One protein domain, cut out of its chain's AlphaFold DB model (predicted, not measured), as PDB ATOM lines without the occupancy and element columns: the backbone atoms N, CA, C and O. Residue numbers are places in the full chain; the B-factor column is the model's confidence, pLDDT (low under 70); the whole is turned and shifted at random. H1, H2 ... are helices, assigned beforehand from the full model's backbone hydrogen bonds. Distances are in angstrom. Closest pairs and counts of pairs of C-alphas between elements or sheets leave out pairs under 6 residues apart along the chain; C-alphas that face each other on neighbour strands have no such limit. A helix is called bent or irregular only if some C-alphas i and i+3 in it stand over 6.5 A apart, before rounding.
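Overview. This is residues 149 to 211 of the 391 residues of an uncharacterized protein of Deltaproteobacteria bacterium (UniProt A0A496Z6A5). A long helix, H1, bent into two arms, reaches out and makes most of the length, and at its far end two short helices, H2 and H3, meet as a small corner. H1 packs on neither of them, and residues 149 to 174 stick out. The printed part has 63 residues with three named helices in the order H1, H2, H3 and no named strand, and its class is all helix. It is extended, with a radius of gyration of the C-alphas of 19.6 A, and spans 61 by 20 by 15 A.

Arrangement. Start at Asp 149 and follow H1, residues 149 to 179, which by its hydrogen bonds was assigned as one helix but is bent: the C-alphas of residues 167 and 170 are 6.7 A apart. Its arms, H1a up to residue 167 and H1b from residue 170, stand at a steep tilt of 66 degrees, and H1a has a kink of 30 degrees near residue 160. Go on to H2, residues 186 to 196, and H3, residues 200 to 210. H1b and H2 are apart, and both arms are apart from H3; H1a and H2 are apart too. H2 and H3 touch, their closest C-alphas being those of Leu 195 and Ala 202, 5.7 A apart. They run opposite ways at a steep tilt of 69.5 degrees, only just short of about perpendicular. In H1b, H2 and H3 every O i to N i+4 pair is within hydrogen-bond range; in H1a 13 of 15 are.

Along the chain. Find C-alpha 149 at (-3.127, -31.483, -64.229); from there H1a runs 26.2 A to C-alpha 167. H1b, residues 170 to 179, is 14.2 A long. Look for C-alpha 186 at (3.440, -23.683, -25.761), where H2 begins its 14.9 A. H3 runs 15.2 A and ends at C-alpha 210, (8.084, -28.160, -6.540).

Size, cuts and confidence. The two C-alphas farthest apart, those of Asp 149 and Gly 211, are 62.6 A apart. The printed part has no cut. The link from H1 to H2 is short, with 6 residues, and that from H2 to H3 is tight, with 3. The mean pLDDT of the printed part is 86.5, and no printed residue is under 70.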
ATOM      1  N   ASP A 149      -4.058 -32.140 -65.152       85.88
ATOM      2  CA  ASP A 149      -3.127 -31.483 -64.229       85.88
ATOM      3  C   ASP A 149      -3.527 -31.691 -62.759       85.88
ATOM      4  O   ASP A 149      -2.647 -31.874 -61.915       85.88
ATOM      5  N   ASP A 150      -4.828 -31.791 -62.454       83.69
ATOM      6  CA  ASP A 150      -5.313 -32.213 -61.131       83.69
ATOM      7  C   ASP A 150      -4.910 -33.668 -60.858       83.69
ATOM      8  O   ASP A 150      -4.398 -33.981 -59.785       83.69
ATOM      9  N   ALA A 151      -5.067 -34.552 -61.851       85.69
ATOM     10  CA  ALA A 151      -4.644 -35.948 -61.761       85.69
ATOM     11  C   ALA A 151      -3.124 -36.079 -61.565       85.69
ATOM     12  O   ALA A 151      -2.683 -36.845 -60.708       85.69
ATOM     13  N   ARG A 152      -2.309 -35.292 -62.287       85.94
ATOM     14  CA  ARG A 152      -0.854 -35.228 -62.061       85.94
ATOM     15  C   ARG A 152      -0.540 -34.736 -60.650       85.94
ATOM     16  O   ARG A 152       0.288 -35.346 -59.983       85.94
ATOM     17  N   THR A 153      -1.215 -33.685 -60.190       87.94
ATOM     18  CA  THR A 153      -1.022 -33.117 -58.849       87.94
ATOM     19  C   THR A 153      -1.387 -34.127 -57.762       87.94
ATOM     20  O   THR A 153      -0.629 -34.295 -56.812       87.94
ATOM     21  N   LEU A 154      -2.486 -34.867 -57.919       85.94
ATOM     22  CA  LEU A 154      -2.926 -35.888 -56.967       85.94
ATOM     23  C   LEU A 154      -1.987 -37.106 -56.957       85.94
ATOM     24  O   LEU A 154      -1.600 -37.561 -55.882       85.94
ATOM     25  N   MET A 155      -1.526 -37.572 -58.124       83.81
ATOM     26  CA  MET A 155      -0.483 -38.605 -58.214       83.81
ATOM     27  C   MET A 155       0.840 -38.144 -57.583       83.81
ATOM     28  O   MET A 155       1.472 -38.904 -56.850       83.81
ATOM     29  N   GLN A 156       1.245 -36.888 -57.796       85.12
ATOM     30  CA  GLN A 156       2.419 -36.297 -57.148       85.12
ATOM     31  C   GLN A 156       2.230 -36.156 -55.633       85.12
ATOM     32  O   GLN A 156       3.180 -36.395 -54.887       85.12
ATOM     33  N   MET A 157       1.033 -35.809 -55.155       84.88
ATOM     34  CA  MET A 157       0.717 -35.773 -53.727       84.88
ATOM     35  C   MET A 157       0.791 -37.172 -53.111       84.88
ATOM     36  O   MET A 157       1.436 -37.307 -52.079       84.88
ATOM     37  N   GLY A 158       0.241 -38.205 -53.760       82.50
ATOM     38  CA  GLY A 158       0.341 -39.600 -53.312       82.50
ATOM     39  C   GLY A 158       1.780 -40.129 -53.296       82.50
ATOM     40  O   GLY A 158       2.232 -40.669 -52.289       82.50
ATOM     41  N   ALA A 159       2.556 -39.889 -54.358       79.31
ATOM     42  CA  ALA A 159       3.969 -40.275 -54.409       79.31
ATOM     43  C   ALA A 159       4.805 -39.578 -53.317       79.31
ATOM     44  O   ALA A 159       5.651 -40.202 -52.673       79.31
ATOM     45  N   ASN A 160       4.540 -38.293 -53.055       81.75
ATOM     46  CA  ASN A 160       5.194 -37.554 -51.974       81.75
ATOM     47  C   ASN A 160       4.623 -37.868 -50.581       81.75
ATOM     48  O   ASN A 160       5.317 -37.614 -49.596       81.75
ATOM     49  N   TYR A 161       3.408 -38.413 -50.467       81.88
ATOM     50  CA  TYR A 161       2.775 -38.750 -49.187       81.88
ATOM     51  C   TYR A 161       3.625 -39.749 -48.412       81.88
ATOM     52  O   TYR A 161       3.965 -39.487 -47.265       81.88
ATOM     53  N   ASN A 162       4.086 -40.817 -49.068       80.88
ATOM     54  CA  ASN A 162       4.945 -41.828 -48.446       80.88
ATOM     55  C   ASN A 162       6.260 -41.227 -47.916       80.88
ATOM     56  O   ASN A 162       6.654 -41.507 -46.784       80.88
ATOM     57  N   LYS A 163       6.911 -40.335 -48.680       84.62
ATOM     58  CA  LYS A 163       8.140 -39.646 -48.239       84.62
ATOM     59  C   LYS A 163       7.873 -38.667 -47.088       84.62
ATOM     60  O   LYS A 163       8.664 -38.599 -46.149       84.62
ATOM     61  N   LYS A 164       6.751 -37.938 -47.126       83.38
ATOM     62  CA  LYS A 164       6.330 -37.038 -46.040       83.38
ATOM     63  C   LYS A 164       5.975 -37.815 -44.775       83.38
ATOM     64  O   LYS A 164       6.434 -37.431 -43.710       83.38
ATOM     65  N   MET A 165       5.250 -38.926 -44.879       81.88
ATOM     66  CA  MET A 165       4.906 -39.775 -43.737       81.88
ATOM     67  C   MET A 165       6.128 -40.464 -43.134       81.88
ATOM     68  O   MET A 165       6.260 -40.470 -41.915       81.88
ATOM     69  N   ALA A 166       7.084 -40.930 -43.944       81.88
ATOM     70  CA  ALA A 166       8.368 -41.416 -43.435       81.88
ATOM     71  C   ALA A 166       9.118 -40.340 -42.618       81.88
ATOM     72  O   ALA A 166       9.628 -40.635 -41.541       81.88
ATOM     73  N   GLY A 167       9.123 -39.083 -43.082       83.12
ATOM     74  CA  GLY A 167       9.684 -37.947 -42.337       83.12
ATOM     75  C   GLY A 167       8.840 -37.475 -41.141       83.12
ATOM     76  O   GLY A 167       9.374 -36.869 -40.214       83.12
ATOM     77  N   LEU A 168       7.532 -37.750 -41.126       84.62
ATOM     78  CA  LEU A 168       6.626 -37.371 -40.038       84.62
ATOM     79  C   LEU A 168       6.537 -38.429 -38.932       84.62
ATOM     80  O   LEU A 168       6.388 -38.028 -37.784       84.62
ATOM     81  N   LYS A 169       6.706 -39.733 -39.208       81.31
ATOM     82  CA  LYS A 169       6.713 -40.804 -38.184       81.31
ATOM     83  C   LYS A 169       7.577 -40.475 -36.938       81.31
ATOM     84  O   LYS A 169       7.029 -40.550 -35.836       81.31
ATOM     85  N   PRO A 170       8.854 -40.037 -37.038       83.12
ATOM     86  CA  PRO A 170       9.641 -39.666 -35.851       83.12
ATOM     87  C   PRO A 170       9.127 -38.399 -35.143       83.12
ATOM     88  O   PRO A 170       9.204 -38.301 -33.919       83.12
ATOM     89  N   ASN A 171       8.550 -37.449 -35.884       86.12
ATOM     90  CA  ASN A 171       7.966 -36.232 -35.315       86.12
ATOM     91  C   ASN A 171       6.636 -36.520 -34.596       86.12
ATOM     92  O   ASN A 171       6.388 -35.967 -33.528       86.12
ATOM     93  N   LEU A 172       5.818 -37.440 -35.117       84.25
ATOM     94  CA  LEU A 172       4.602 -37.937 -34.468       84.25
ATOM     95  C   LEU A 172       4.928 -38.700 -33.177       84.25
ATOM     96  O   LEU A 172       4.262 -38.488 -32.168       84.25
ATOM     97  N   LYS A 173       5.995 -39.512 -33.166       84.00
ATOM     98  CA  LYS A 173       6.521 -40.153 -31.946       84.00
ATOM     99  C   LYS A 173       6.880 -39.123 -30.868       84.00
ATOM    100  O   LYS A 173       6.512 -39.302 -29.708       84.00
ATOM    101  N   LEU A 174       7.547 -38.028 -31.248       84.44
ATOM    102  CA  LEU A 174       7.861 -36.927 -30.333       84.44
ATOM    103  C   LEU A 174       6.601 -36.165 -29.882       84.44
ATOM    104  O   LEU A 174       6.462 -35.871 -28.700       84.44
ATOM    105  N   MET A 175       5.649 -35.896 -30.779       85.50
ATOM    106  CA  MET A 175       4.377 -35.255 -30.416       85.50
ATOM    107  C   MET A 175       3.545 -36.116 -29.457       85.50
ATOM    108  O   MET A 175       3.009 -35.575 -28.493       85.50
ATOM    109  N   LYS A 176       3.493 -37.442 -29.642       83.31
ATOM    110  CA  LYS A 176       2.875 -38.358 -28.667       83.31
ATOM    111  C   LYS A 176       3.627 -38.385 -27.339       83.31
ATOM    112  O   LYS A 176       2.990 -38.336 -26.297       83.31
ATOM    113  N   MET A 177       4.963 -38.395 -27.348       84.12
ATOM    114  CA  MET A 177       5.767 -38.297 -26.120       84.12
ATOM    115  C   MET A 177       5.426 -37.025 -25.336       84.12
ATOM    116  O   MET A 177       5.211 -37.088 -24.128       84.12
ATOM    117  N   LEU A 178       5.339 -35.880 -26.016       86.44
ATOM    118  CA  LEU A 178       4.945 -34.615 -25.398       86.44
ATOM    119  C   LEU A 178       3.481 -34.646 -24.932       86.44
ATOM    120  O   LEU A 178       3.192 -34.166 -23.841       86.44
ATOM    121  N   GLY A 179       2.570 -35.252 -25.700       83.44
ATOM    122  CA  GLY A 179       1.157 -35.413 -25.336       83.44
ATOM    123  C   GLY A 179       0.956 -36.256 -24.078       83.44
ATOM    124  O   GLY A 179       0.336 -35.792 -23.126       83.44
ATOM    125  N   ASN A 180       1.573 -37.437 -24.026       83.12
ATOM    126  CA  ASN A 180       1.502 -38.377 -22.901       83.12
ATOM    127  C   ASN A 180       2.151 -37.833 -21.605       83.12
ATOM    128  O   ASN A 180       2.024 -38.457 -20.556       83.12
ATOM    129  N   ASN A 181       2.841 -36.684 -21.666       83.94
ATOM    130  CA  ASN A 181       3.432 -35.978 -20.522       83.94
ATOM    131  C   ASN A 181       2.828 -34.569 -20.304       83.94
ATOM    132  O   ASN A 181       3.408 -33.755 -19.586       83.94
ATOM    133  N   ASP A 182       1.688 -34.247 -20.930       84.62
ATOM    134  CA  ASP A 182       1.018 -32.936 -20.859       84.62
ATOM    135  C   ASP A 182       1.877 -31.733 -21.330       84.62
ATOM    136  O   ASP A 182       1.616 -30.584 -20.960       84.62
ATOM    137  N   LEU A 183       2.892 -31.964 -22.172       86.75
ATOM    138  CA  LEU A 183       3.858 -30.969 -22.666       86.75
ATOM    139  C   LEU A 183       3.534 -30.391 -24.059       86.75
ATOM    140  O   LEU A 183       4.384 -29.735 -24.650       86.75
ATOM    141  N   LEU A 184       2.324 -30.582 -24.592       85.25
ATOM    142  CA  LEU A 184       1.888 -29.950 -25.857       85.25
ATOM    143  C   LEU A 184       1.426 -28.483 -25.708       85.25
ATOM    144  O   LEU A 184       0.948 -27.880 -26.666       85.25
ATOM    145  N   ASP A 185       1.567 -27.899 -24.518       89.00
ATOM    146  CA  ASP A 185       1.270 -26.491 -24.235       89.00
ATOM    147  C   ASP A 185       2.512 -25.616 -24.486       89.00
ATOM    148  O   ASP A 185       3.548 -25.780 -23.834       89.00
ATOM    149  N   GLU A 186       2.394 -24.651 -25.403       87.56
ATOM    150  CA  GLU A 186       3.440 -23.683 -25.761       87.56
ATOM    151  C   GLU A 186       3.982 -22.921 -24.538       87.56
ATOM    152  O   GLU A 186       5.185 -22.652 -24.460       87.56
ATOM    153  N   ALA A 187       3.143 -22.634 -23.536       90.19
ATOM    154  CA  ALA A 187       3.565 -21.962 -22.307       90.19
ATOM    155  C   ALA A 187       4.424 -22.872 -21.408       90.19
ATOM    156  O   ALA A 187       5.390 -22.403 -20.800       90.19
ATOM    157  N   LYS A 188       4.121 -24.177 -21.348       88.38
ATOM    158  CA  LYS A 188       4.958 -25.170 -20.645       88.38
ATOM    159  C   LYS A 188       6.267 -25.415 -21.386       88.38
ATOM    160  O   LYS A 188       7.312 -25.467 -20.743       88.38
ATOM    161  N   LEU A 189       6.229 -25.523 -22.714       88.75
ATOM    162  CA  LEU A 189       7.429 -25.686 -23.538       88.75
ATOM    163  C   LEU A 189       8.355 -24.477 -23.414       88.75
ATOM    164  O   LEU A 189       9.541 -24.656 -23.160       88.75
ATOM    165  N   SER A 190       7.817 -23.258 -23.480       90.56
ATOM    166  CA  SER A 190       8.586 -22.024 -23.267       90.56
ATOM    167  C   SER A 190       9.227 -21.991 -21.878       90.56
ATOM    168  O   SER A 190      10.408 -21.690 -21.751       90.56
ATOM    169  N   TYR A 191       8.492 -22.407 -20.843       92.31
ATOM    170  CA  TYR A 191       9.018 -22.513 -19.482       92.31
ATOM    171  C   TYR A 191      10.122 -23.584 -19.325       92.31
ATOM    172  O   TYR A 191      11.103 -23.363 -18.613       92.31
ATOM    173  N   LEU A 192      10.014 -24.725 -20.016       90.56
ATOM    174  CA  LEU A 192      11.073 -25.743 -20.071       90.56
ATOM    175  C   LEU A 192      12.291 -25.282 -20.891       90.56
ATOM    176  O   LEU A 192      13.421 -25.634 -20.550       90.56
ATOM    177  N   ILE A 193      12.085 -24.465 -21.927       90.88
ATOM    178  CA  ILE A 193      13.151 -23.813 -22.699       90.88
ATOM    179  C   ILE A 193      13.871 -22.764 -21.836       90.88
ATOM    180  O   ILE A 193      15.096 -22.725 -21.818       90.88
ATOM    181  N   ASP A 194      13.153 -21.960 -21.052       93.50
ATOM    182  CA  ASP A 194      13.758 -21.055 -20.065       93.50
ATOM    183  C   ASP A 194      14.605 -21.816 -19.028       93.50
ATOM    184  O   ASP A 194      15.716 -21.393 -18.695       93.50
ATOM    185  N   LEU A 195      14.116 -22.963 -18.543       91.44
ATOM    186  CA  LEU A 195      14.869 -23.841 -17.644       91.44
ATOM    187  C   LEU A 195      16.133 -24.413 -18.307       91.44
ATOM    188  O   LEU A 195      17.195 -24.402 -17.681       91.44
ATOM    189  N   SER A 196      16.067 -24.861 -19.567       90.56
ATOM    190  CA  SER A 196      17.241 -25.377 -20.294       90.56
ATOM    191  C   SER A 196      18.264 -24.277 -20.615       90.56
ATOM    192  O   SER A 196      19.470 -24.501 -20.494       90.56
ATOM    193  N   ASN A 197      17.787 -23.056 -20.883       91.88
ATOM    194  CA  ASN A 197      18.580 -21.828 -20.998       91.88
ATOM    195  C   ASN A 197      19.134 -21.321 -19.650       91.88
ATOM    196  O   ASN A 197      19.848 -20.318 -19.620       91.88
ATOM    197  N   LYS A 198      18.844 -22.012 -18.535       90.31
ATOM    198  CA  LYS A 198      19.301 -21.689 -17.171       90.31
ATOM    199  C   LYS A 198      18.818 -20.317 -16.679       90.31
ATOM    200  O   LYS A 198      19.499 -19.667 -15.885       90.31
ATOM    201  N   ASN A 199      17.640 -19.880 -17.128       92.81
ATOM    202  CA  ASN A 199      17.014 -18.637 -16.685       92.81
ATOM    203  C   ASN A 199      16.761 -18.696 -15.156       92.81
ATOM    204  O   ASN A 199      16.000 -19.556 -14.695       92.81
ATOM    205  N   PRO A 200      17.370 -17.806 -14.346       89.00
ATOM    206  CA  PRO A 200      17.291 -17.886 -12.889       89.00
ATOM    207  C   PRO A 200      15.873 -17.655 -12.352       89.00
ATOM    208  O   PRO A 200      15.535 -18.189 -11.296       89.00
ATOM    209  N   GLU A 201      15.021 -16.914 -13.067       91.75
ATOM    210  CA  GLU A 201      13.618 -16.732 -12.676       91.75
ATOM    211  C   GLU A 201      12.817 -18.022 -12.883       91.75
ATOM    212  O   GLU A 201      12.015 -18.402 -12.025       91.75
ATOM    213  N   ALA A 202      13.090 -18.750 -13.969       90.31
ATOM    214  CA  ALA A 202      12.433 -20.016 -14.259       90.31
ATOM    215  C   ALA A 202      12.864 -21.133 -13.295       90.31
ATOM    216  O   ALA A 202      12.012 -21.880 -12.805       90.31
ATOM    217  N   VAL A 203      14.157 -21.191 -12.949       87.94
ATOM    218  CA  VAL A 203      14.692 -22.091 -11.910       87.94
ATOM    219  C   VAL A 203      14.130 -21.729 -10.531       87.94
ATOM    220  O   VAL A 203      13.693 -22.614  -9.799       87.94
ATOM    221  N   GLN A 204      14.048 -20.440 -10.180       88.06
ATOM    222  CA  GLN A 204      13.426 -20.020  -8.921       88.06
ATOM    223  C   GLN A 204      11.938 -20.398  -8.868       88.06
ATOM    224  O   GLN A 204      11.454 -20.811  -7.813       88.06
ATOM    225  N   LYS A 205      11.210 -20.284  -9.987       90.94
ATOM    226  CA  LYS A 205       9.838 -20.787 -10.098       90.94
ATOM    227  C   LYS A 205       9.787 -22.307  -9.906       90.94
ATOM    228  O   LYS A 205       8.947 -22.763  -9.144       90.94
ATOM    229  N   LEU A 206      10.711 -23.078 -10.488       90.94
ATOM    230  CA  LEU A 206      10.719 -24.541 -10.350       90.94
ATOM    231  C   LEU A 206      10.885 -24.962  -8.889       90.94
ATOM    232  O   LEU A 206      10.155 -25.826  -8.411       90.94
ATOM    233  N   ILE A 207      11.806 -24.329  -8.160       89.00
ATOM    234  CA  ILE A 207      12.053 -24.626  -6.741       89.00
ATOM    235  C   ILE A 207      10.830 -24.244  -5.882       89.00
ATOM    236  O   ILE A 207      10.422 -25.013  -5.015       89.00
ATOM    237  N   LYS A 208      10.181 -23.104  -6.167       89.56
ATOM    238  CA  LYS A 208       8.931 -22.691  -5.496       89.56
ATOM    239  C   LYS A 208       7.767 -23.648  -5.766       89.56
ATOM    240  O   LYS A 208       7.089 -24.044  -4.824       89.56
ATOM    241  N   ASP A 209       7.544 -24.003  -7.029       90.06
ATOM    242  CA  ASP A 209       6.391 -24.794  -7.470       90.06
ATOM    243  C   ASP A 209       6.546 -26.286  -7.109       90.06
ATOM    244  O   ASP A 209       5.550 -26.966  -6.872       90.06
ATOM    245  N   SER A 210       7.784 -26.793  -7.009       86.50
ATOM    246  CA  SER A 210       8.084 -28.160  -6.540       86.50
ATOM    247  C   SER A 210       8.097 -28.314  -5.015       86.50
ATOM    248  O   SER A 210       8.048 -29.439  -4.520       86.50
ATOM    249  N   GLY A 211       8.165 -27.211  -4.258       85.06
ATOM    250  CA  GLY A 211       8.203 -27.229  -2.791       85.06
ATOM    251  C   GLY A 211       9.499 -27.783  -2.182       85.06
ATOM    252  O   GLY A 211       9.517 -28.095  -0.992       85.06
TER     253      GLY A 211